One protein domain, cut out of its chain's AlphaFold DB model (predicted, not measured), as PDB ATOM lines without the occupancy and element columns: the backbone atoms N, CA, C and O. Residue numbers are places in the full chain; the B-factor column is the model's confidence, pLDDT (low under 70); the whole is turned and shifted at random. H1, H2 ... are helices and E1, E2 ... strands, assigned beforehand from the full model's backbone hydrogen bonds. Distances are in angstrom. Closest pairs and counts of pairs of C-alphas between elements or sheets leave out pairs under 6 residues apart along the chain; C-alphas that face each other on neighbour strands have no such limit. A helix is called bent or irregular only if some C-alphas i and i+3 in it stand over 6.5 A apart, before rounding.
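AT A GLANCE: This is residues 4 to 70 of the 72 residues of an uncharacterized protein of Aquisalimonas asiatica (UniProt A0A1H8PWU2). A small sheet of three strands has one long helix, H3, packed across one of its faces, while the other face has no named helix on it. Beyond the end of E1 the short helices H1 and H2 make a loose excursion before the chain returns into E2, and the short helices H4 and H5 lead back from the end of H3 to E3. The printed part has 67 residues with five named helices and three named strands, in the order E1 H1 H2 E2 H3 H4 H5 E3; the sheet runs E2 E1 E3, antiparallel, and the class is mixed, helices and strands. It is compact, with a radius of gyration of the C-alphas of 11.1 A and spans of 33 by 23 by 19 A.

IN THESE COORDINATES: Find C-alpha 4 at (117.679, 203.717, 162.065), where E1, residues 4 to 8, begins; it is 13.3 A long. Beside it look for E2, residues 28 to 31, 10.2 A, and E3, residues 65 to 69, 13.0 A, which ends at C-alpha 69 at (119.847, 204.108, 157.998). H3, residues 35 to 49, begins at C-alpha 35 at (116.584, 211.003, 160.052) and is 21.0 A long. The short helices are H1, residues 10 to 13, H2, residues 17 to 24, H4, residues 51 to 55, and H5, residues 58 to 62. H2 is irregular, with C-alphas 19 and 22 9.3 A apart; H4 is neither bent nor irregular, but only just: C-alphas 52 and 55 are 6.3 A apart.

HOW THE PARTS SIT: Start at the inner strand E1: it is antiparallel to E3 at 152 degrees, with N 5 and O 68 2.8 A apart, and to E2 at 151 degrees, with N 4 and O 30 2.8 A apart, both within hydrogen-bond range. H3 on one face makes two layers, a helix over a sheet, at a height over the sheet of 6.5 A. It lies over E1 and only just runs across the strands, at 61 degrees to E1 on the local plane; its closest C-alphas to E2 are Ala 38 and Val 30, 6.1 A. H3 and H4 only just touch, only at the corner, through residues 46 to 47 of H3 alone, with Ile 47 and Met 53 the closest C-alphas at 5.9 A. H5 is close to H3 but not clearly touching, C-alphas 61 and 43 being 7.1 A apart. H1 and H2 are likewise close but not clearly touching, C-alphas 13 and 24 being 7.2 A apart, and both are apart from H3. Every O i to N i+4 pair is within hydrogen-bond range in H3; the counts are 1 of 4 in H2, 0 of 1 in H4 and 0 of 1 in H5, beside O i to N i+3 counts of 2 of 5, 1 of 2 and 2 of 2, and H1 is too short for an i+4 pair.

THE WHOLE: The C-alphas of Ala 18 and Asp 33 are the two farthest apart, at 33.4 A, while those of Trp 4 and Asp 70, the first and last printed, are 5.1 A apart. The printed part has no cut, and the links between its named elements are tight. The mean pLDDT of the printed part is 75.1; look for values under 70 at residues 10 to 25 and 50 to 59.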
ATOM      1  N   TRP A   4     116.531 202.830 161.980       91.00
ATOM      2  CA  TRP A   4     117.679 203.717 162.065       91.00
ATOM      3  C   TRP A   4     118.551 203.319 163.240       91.00
ATOM      4  O   TRP A   4     118.063 202.986 164.324       91.00
ATOM      5  N   LYS A   5     119.856 203.377 163.015       89.31
ATOM      6  CA  LYS A   5     120.895 203.143 164.000       89.31
ATOM      7  C   LYS A   5     121.471 204.494 164.413       89.31
ATOM      8  O   LYS A   5     122.187 205.133 163.651       89.31
ATOM      9  N   CYS A   6     121.178 204.911 165.635       87.38
ATOM     10  CA  CYS A   6     121.677 206.146 166.218       87.38
ATOM     11  C   CYS A   6     122.859 205.856 167.149       87.38
ATOM     12  O   CYS A   6     122.786 204.974 168.009       87.38
ATOM     13  N   SER A   7     123.955 206.594 166.980       85.12
ATOM     14  CA  SER A   7     125.162 206.465 167.807       85.12
ATOM     15  C   SER A   7     125.852 207.811 167.999       85.12
ATOM     16  O   SER A   7     125.623 208.742 167.230       85.12
ATOM     17  N   ILE A   8     126.690 207.924 169.030       80.88
ATOM     18  CA  ILE A   8     127.483 209.132 169.270       80.88
ATOM     19  C   ILE A   8     128.681 209.173 168.309       80.88
ATOM     20  O   ILE A   8     129.433 208.206 168.187       80.88
ATOM     21  N   ALA A   9     128.883 210.313 167.651       74.62
ATOM     22  CA  ALA A   9     129.975 210.586 166.731       74.62
ATOM     23  C   ALA A   9     131.347 210.449 167.419       74.62
ATOM     24  O   ALA A   9     131.632 211.191 168.364       74.62
ATOM     25  N   PRO A  10     132.263 209.592 166.923       63.81
ATOM     26  CA  PRO A  10     133.595 209.418 167.512       63.81
ATOM     27  C   PRO A  10     134.417 210.711 167.555       63.81
ATOM     28  O   PRO A  10     135.200 210.927 168.481       63.81
ATOM     29  N   SER A  11     134.232 211.581 166.558       62.91
ATOM     30  CA  SER A  11     134.894 212.886 166.455       62.91
ATOM     31  C   SER A  11     134.510 213.834 167.585       62.91
ATOM     32  O   SER A  11     135.350 214.604 168.046       62.91
ATOM     33  N   SER A  12     133.271 213.748 168.062       60.19
ATOM     34  CA  SER A  12     132.728 214.660 169.068       60.19
ATOM     35  C   SER A  12     132.989 214.179 170.504       60.19
ATOM     36  O   SER A  12     132.787 214.910 171.470       60.19
ATOM     37  N   MET A  13     133.550 212.972 170.657       59.91
ATOM     38  CA  MET A  13     133.914 212.376 171.945       59.91
ATOM     39  C   MET A  13     135.288 212.799 172.484       59.91
ATOM     40  O   MET A  13     135.623 212.414 173.603       59.91
ATOM     41  N   ARG A  14     136.128 213.521 171.728       57.38
ATOM     42  CA  ARG A  14     137.556 213.686 172.075       57.38
ATOM     43  C   ARG A  14     137.793 214.314 173.462       57.38
ATOM     44  O   ARG A  14     138.733 213.899 174.131       57.38
ATOM     45  N   ASP A  15     136.890 215.186 173.916       57.91
ATOM     46  CA  ASP A  15     136.883 215.762 175.274       57.91
ATOM     47  C   ASP A  15     135.819 215.146 176.201       57.91
ATOM     48  O   ASP A  15     135.968 215.121 177.421       57.91
ATOM     49  N   ALA A  16     134.745 214.591 175.637       58.03
ATOM     50  CA  ALA A  16     133.599 214.119 176.405       58.03
ATOM     51  C   ALA A  16     133.632 212.636 176.778       58.03
ATOM     52  O   ALA A  16     132.861 212.208 177.635       58.03
ATOM     53  N   ARG A  17     134.523 211.837 176.180       55.28
ATOM     54  CA  ARG A  17     134.622 210.388 176.421       55.28
ATOM     55  C   ARG A  17     134.864 210.046 177.891       55.28
ATOM     56  O   ARG A  17     134.349 209.042 178.370       55.28
ATOM     57  N   ALA A  18     135.599 210.896 178.609       56.34
ATOM     58  CA  ALA A  18     135.834 210.743 180.045       56.34
ATOM     59  C   ALA A  18     134.557 210.942 180.885       56.34
ATOM     60  O   ALA A  18     134.384 210.263 181.892       56.34
ATOM     61  N   SER A  19     133.656 211.827 180.449       58.00
ATOM     62  CA  SER A  19     132.399 212.144 181.145       58.00
ATOM     63  C   SER A  19     131.227 211.265 180.697       58.00
ATOM     64  O   SER A  19     130.327 210.994 181.484       58.00
ATOM     65  N   LEU A  20     131.236 210.806 179.442       62.09
ATOM     66  CA  LEU A  20     130.198 209.951 178.862       62.09
ATOM     67  C   LEU A  20     130.423 208.457 179.144       62.09
ATOM     68  O   LEU A  20     129.455 207.701 179.229       62.09
ATOM     69  N   GLY A  21     131.672 208.010 179.312       64.75
ATOM     70  CA  GLY A  21     131.989 206.613 179.618       64.75
ATOM     71  C   GLY A  21     131.356 205.638 178.617       64.75
ATOM     72  O   GLY A  21     131.582 205.742 177.414       64.75
ATOM     73  N   HIS A  22     130.525 204.715 179.115       61.25
ATOM     74  CA  HIS A  22     129.841 203.682 178.322       61.25
ATOM     75  C   HIS A  22     128.883 204.226 177.245       61.25
ATOM     76  O   HIS A  22     128.552 203.507 176.308       61.25
ATOM     77  N   LEU A  23     128.451 205.488 177.331       63.03
ATOM     78  CA  LEU A  23     127.532 206.088 176.352       63.03
ATOM     79  C   LEU A  23     128.140 206.279 174.964       63.03
ATOM     80  O   LEU A  23     127.414 206.291 173.977       63.03
ATOM     81  N   ALA A  24     129.464 206.403 174.887       64.88
ATOM     82  CA  ALA A  24     130.196 206.440 173.626       64.88
ATOM     83  C   ALA A  24     130.048 205.143 172.806       64.88
ATOM     84  O   ALA A  24     130.295 205.143 171.602       64.88
ATOM     85  N   GLU A  25     129.682 204.043 173.466       68.25
ATOM     86  CA  GLU A  25     129.622 202.701 172.887       68.25
ATOM     87  C   GLU A  25     128.175 202.211 172.703       68.25
ATOM     88  O   GLU A  25     127.947 201.209 172.024       68.25
ATOM     89  N   ASP A  26     127.192 202.930 173.262       75.88
ATOM     90  CA  ASP A  26     125.778 202.575 173.164       75.88
ATOM     91  C   ASP A  26     125.229 202.900 171.763       75.88
ATOM     92  O   ASP A  26     125.375 204.005 171.235       75.88
ATOM     93  N   VAL A  27     124.543 201.920 171.174       82.19
ATOM     94  CA  VAL A  27     123.851 202.052 169.888       82.19
ATOM     95  C   VAL A  27     122.350 201.932 170.119       82.19
ATOM     96  O   VAL A  27     121.873 200.927 170.649       82.19
ATOM     97  N   TYR A  28     121.598 202.934 169.672       85.62
ATOM     98  CA  TYR A  28     120.145 202.994 169.800       85.62
ATOM     99  C   TYR A  28     119.509 202.689 168.452       85.62
ATOM    100  O   TYR A  28     119.817 203.338 167.458       85.62
ATOM    101  N   ARG A  29     118.624 201.693 168.409       89.00
ATOM    102  CA  ARG A  29     117.844 201.381 167.208       89.00
ATOM    103  C   ARG A  29     116.424 201.889 167.375       89.00
ATOM    104  O   ARG A  29     115.787 201.592 168.388       89.00
ATOM    105  N   VAL A  30     115.948 202.656 166.401       88.62
ATOM    106  CA  VAL A  30     114.621 203.278 166.420       88.62
ATOM    107  C   VAL A  30     113.942 203.129 165.065       88.62
ATOM    108  O   VAL A  30     114.591 203.209 164.025       88.62
ATOM    109  N   ASP A  31     112.627 202.936 165.083       90.56
ATOM    110  CA  ASP A  31     111.813 202.968 163.870       90.56
ATOM    111  C   ASP A  31     111.341 204.407 163.639       90.56
ATOM    112  O   ASP A  31     110.700 205.003 164.512       90.56
ATOM    113  N   ALA A  32     111.675 204.981 162.485       89.38
ATOM    114  CA  ALA A  32     111.379 206.373 162.149       89.38
ATOM    115  C   ALA A  32     111.301 206.558 160.633       89.38
ATOM    116  O   ALA A  32     112.026 205.895 159.893       89.38
ATOM    117  N   ASP A  33     110.456 207.473 160.165       88.31
ATOM    118  CA  ASP A  33     110.272 207.725 158.733       88.31
ATOM    119  C   ASP A  33     111.283 208.747 158.181       88.31
ATOM    120  O   ASP A  33     111.458 208.861 156.968       88.31
ATOM    121  N   SER A  34     111.992 209.460 159.063       89.56
ATOM    122  CA  SER A  34     113.044 210.418 158.711       89.56
ATOM    123  C   SER A  34     114.226 210.364 159.679       89.56
ATOM    124  O   SER A  34     114.090 209.928 160.821       89.56
ATOM    125  N   GLU A  35     115.378 210.862 159.228       88.25
ATOM    126  CA  GLU A  35     116.584 211.003 160.052       88.25
ATOM    127  C   GLU A  35     116.318 211.860 161.296       88.25
ATOM    128  O   GLU A  35     116.662 211.477 162.410       88.25
ATOM    129  N   GLN A  36     115.625 212.987 161.120       89.19
ATOM    130  CA  GLN A  36     115.297 213.897 162.215       89.19
ATOM    131  C   GLN A  36     114.391 213.234 163.260       89.19
ATOM    132  O   GLN A  36     114.623 213.364 164.459       89.19
ATOM    133  N   GLU A  37     113.391 212.471 162.820       90.25
ATOM    134  CA  GLU A  37     112.538 211.706 163.731       90.25
ATOM    135  C   GLU A  37     113.321 210.595 164.453       90.25
ATOM    136  O   GLU A  37     113.075 210.335 165.633       90.25
ATOM    137  N   ALA A  38     114.289 209.960 163.781       89.75
ATOM    138  CA  ALA A  38     115.163 208.967 164.398       89.75
ATOM    139  C   ALA A  38     116.019 209.581 165.516       89.75
ATOM    140  O   ALA A  38     116.099 209.022 166.610       89.75
ATOM    141  N   LEU A  39     116.611 210.753 165.269       88.19
ATOM    142  CA  LEU A  39     117.426 211.477 166.247       88.19
ATOM    143  C   LEU A  39     116.612 211.872 167.486       88.19
ATOM    144  O   LEU A  39     117.027 211.572 168.605       88.19
ATOM    145  N   GLU A  40     115.420 212.446 167.301       89.19
ATOM    146  CA  GLU A  40     114.517 212.815 168.403       89.19
ATOM    147  C   GLU A  40     114.103 211.595 169.242       89.19
ATOM    148  O   GLU A  40     114.161 211.617 170.477       89.19
ATOM    149  N   LYS A  41     113.748 210.479 168.588       89.81
ATOM    150  CA  LYS A  41     113.404 209.223 169.274       89.81
ATOM    151  C   LYS A  41     114.590 208.636 170.037       89.81
ATOM    152  O   LYS A  41     114.416 208.153 171.158       89.81
ATOM    153  N   ALA A  42     115.789 208.670 169.458       87.25
ATOM    154  CA  ALA A  42     117.000 208.201 170.124       87.25
ATOM    155  C   ALA A  42     117.337 209.072 171.342       87.25
ATOM    156  O   ALA A  42     117.599 208.536 172.419       87.25
ATOM    157  N   LYS A  43     117.239 210.399 171.213       85.00
ATOM    158  CA  LYS A  43     117.437 211.364 172.304       85.00
ATOM    159  C   LYS A  43     116.482 211.102 173.467       85.00
ATOM    160  O   LYS A  43     116.926 211.014 174.613       85.00
ATOM    161  N   ALA A  44     115.198 210.888 173.179       85.31
ATOM    162  CA  ALA A  44     114.206 210.540 174.194       85.31
ATOM    163  C   ALA A  44     114.570 209.244 174.943       85.31
ATOM    164  O   ALA A  44     114.555 209.227 176.174       85.31
ATOM    165  N   GLN A  45     114.982 208.187 174.229       84.38
ATOM    166  CA  GLN A  45     115.407 206.927 174.858       84.38
ATOM    167  C   GLN A  45     116.675 207.073 175.707       84.38
ATOM    168  O   GLN A  45     116.785 206.441 176.758       84.38
ATOM    169  N   ILE A  46     117.636 207.887 175.267       79.50
ATOM    170  CA  ILE A  46     118.875 208.165 176.005       79.50
ATOM    171  C   ILE A  46     118.555 208.844 177.343       79.50
ATOM    172  O   ILE A  46     119.033 208.402 178.389       79.50
ATOM    173  N   ILE A  47     117.704 209.876 177.315       77.44
ATOM    174  CA  ILE A  47     117.276 210.619 178.508       77.44
ATOM    175  C   ILE A  47     116.486 209.712 179.461       77.44
ATOM    176  O   ILE A  47     116.750 209.707 180.664       77.44
ATOM    177  N   GLU A  48     115.554 208.912 178.935       77.69
ATOM    178  CA  GLU A  48     114.712 208.008 179.728       77.69
ATOM    179  C   GLU A  48     115.531 206.908 180.418       77.69
ATOM    180  O   GLU A  48     115.343 206.627 181.603       77.69
ATOM    181  N   ARG A  49     116.479 206.295 179.701       73.12
ATOM    182  CA  ARG A  49     117.297 205.196 180.240       73.12
ATOM    183  C   ARG A  49     118.390 205.673 181.183       73.12
ATOM    184  O   ARG A  49     118.862 204.884 182.005       73.12
ATOM    185  N   ARG A  50     118.832 206.929 181.068       67.81
ATOM    186  CA  ARG A  50     119.936 207.470 181.865       67.81
ATOM    187  C   ARG A  50     119.594 208.858 182.407       67.81
ATOM    188  O   ARG A  50     120.030 209.858 181.844       67.81
ATOM    189  N   PRO A  51     118.937 208.948 183.578       61.38
ATOM    190  CA  PRO A  51     118.625 210.232 184.206       61.38
ATOM    191  C   PRO A  51     119.871 211.072 184.552       61.38
ATOM    192  O   PRO A  51     119.768 212.290 184.640       61.38
ATOM    193  N   MET A  52     121.068 210.470 184.665       57.25
ATOM    194  CA  MET A  52     122.334 211.224 184.781       57.25
ATOM    195  C   MET A  52     122.692 212.032 183.521       57.25
ATOM    196  O   MET A  52     123.541 212.910 183.598       57.25
ATOM    197  N   MET A  53     122.052 211.781 182.374       59.06
ATOM    198  CA  MET A  53     122.201 212.605 181.171       59.06
ATOM    199  C   MET A  53     121.249 213.799 181.133       59.06
ATOM    200  O   MET A  53     121.411 214.653 180.271       59.06
ATOM    201  N   ALA A  54     120.326 213.934 182.092       54.97
ATOM    202  CA  ALA A  54     119.517 215.148 182.229       54.97
ATOM    203  C   ALA A  54     120.368 216.397 182.534       54.97
ATOM    204  O   ALA A  54     119.892 217.520 182.388       54.97
ATOM    205  N   THR A  55     121.626 216.215 182.957       57.03
ATOM    206  CA  THR A  55     122.591 217.303 183.171       57.03
ATOM    207  C   THR A  55     123.451 217.606 181.946       57.03
ATOM    208  O   THR A  55     124.238 218.550 181.991       57.03
ATOM    209  N   LEU A  56     123.362 216.811 180.873       62.41
ATOM    210  CA  LEU A  56     124.009 217.164 179.614       62.41
ATOM    211  C   LEU A  56     123.175 218.240 178.914       62.41
ATOM    212  O   LEU A  56     121.949 218.122 178.869       62.41
ATOM    213  N   PRO A  57     123.810 219.284 178.361       63.94
ATOM    214  CA  PRO A  57     123.107 220.258 177.539       63.94
ATOM    215  C   PRO A  57     122.391 219.545 176.389       63.94
ATOM    216  O   PRO A  57     122.979 218.692 175.723       63.94
ATOM    217  N   ALA A  58     121.120 219.875 176.162       64.12
ATOM    218  CA  ALA A  58     120.309 219.234 175.128       64.12
ATOM    219  C   ALA A  58     120.915 219.401 173.723       64.12
ATOM    220  O   ALA A  58     120.803 218.486 172.909       64.12
ATOM    221  N   ASP A  59     121.594 220.525 173.493       68.44
ATOM    222  CA  ASP A  59     122.257 220.881 172.232       68.44
ATOM    223  C   ASP A  59     123.458 219.968 171.935       68.44
ATOM    224  O   ASP A  59     123.814 219.704 170.792       68.44
ATOM    225  N   LEU A  60     124.065 219.425 172.989       70.81
ATOM    226  CA  LEU A  60     125.257 218.595 172.901       70.81
ATOM    227  C   LEU A  60     124.950 217.211 172.323       70.81
ATOM    228  O   LEU A  60     125.791 216.621 171.656       70.81
ATOM    229  N   LEU A  61     123.736 216.702 172.546       72.94
ATOM    230  CA  LEU A  61     123.274 215.474 171.905       72.94
ATOM    231  C   LEU A  61     122.962 215.689 170.422       72.94
ATOM    232  O   LEU A  61     123.196 214.772 169.642       72.94
ATOM    233  N   ASP A  62     122.502 216.877 170.028       74.19
ATOM    234  CA  ASP A  62     122.166 217.179 168.632       74.19
ATOM    235  C   ASP A  62     123.425 217.279 167.757       74.19
ATOM    236  O   ASP A  62     123.434 216.799 166.627       74.19
ATOM    237  N   ASP A  63     124.526 217.794 168.311       75.19
ATOM    238  CA  ASP A  63     125.833 217.838 167.638       75.19
ATOM    239  C   ASP A  63     126.558 216.479 167.601       75.19
ATOM    240  O   ASP A  63     127.563 216.299 166.902       75.19
ATOM    241  N   TRP A  64     126.124 215.524 168.425       79.75
ATOM    242  CA  TRP A  64     126.836 214.266 168.650       79.75
ATOM    243  C   TRP A  64     126.114 213.052 168.093       79.75
ATOM    244  O   TRP A  64     126.779 212.095 167.703       79.75
ATOM    245  N   LEU A  65     124.785 213.042 168.084       84.50
ATOM    246  CA  LEU A  65     124.013 211.925 167.568       84.50
ATOM    247  C   LEU A  65     124.091 211.899 166.046       84.50
ATOM    248  O   LEU A  65     123.724 212.844 165.360       84.50
ATOM    249  N   ILE A  66     124.532 210.765 165.524       86.69
ATOM    250  CA  ILE A  66     124.473 210.450 164.104       86.69
ATOM    251  C   ILE A  66     123.441 209.347 163.938       86.69
ATOM    252  O   ILE A  66     123.506 208.334 164.642       86.69
ATOM    253  N   ALA A  67     122.509 209.534 163.009       88.94
ATOM    254  CA  ALA A  67     121.555 208.516 162.604       88.94
ATOM    255  C   ALA A  67     121.978 207.927 161.253       88.94
ATOM    256  O   ALA A  67     122.047 208.613 160.238       88.94
ATOM    257  N   GLU A  68     122.257 206.630 161.242       89.50
ATOM    258  CA  GLU A  68     122.552 205.865 160.038       89.50
ATOM    259  C   GLU A  68     121.330 205.012 159.697       89.50
ATOM    260  O   GLU A  68     120.773 204.338 160.563       89.50
ATOM    261  N   TYR A  69     120.904 205.013 158.437       82.25
ATOM    262  CA  TYR A  69     119.847 204.108 157.998       82.25
ATOM    263  C   TYR A  69     120.355 202.663 158.085       82.25
ATOM    264  O   TYR A  69     121.335 202.316 157.417       82.25
ATOM    265  N   ASP A  70     119.689 201.818 158.876       76.44
ATOM    266  CA  ASP A  70     120.061 200.411 159.042       76.44
ATOM    267  C   ASP A  70     119.567 199.648 157.803       76.44
ATOM    268  O   ASP A  70     118.449 199.127 157.740       76.44
TER     269      ASP A  70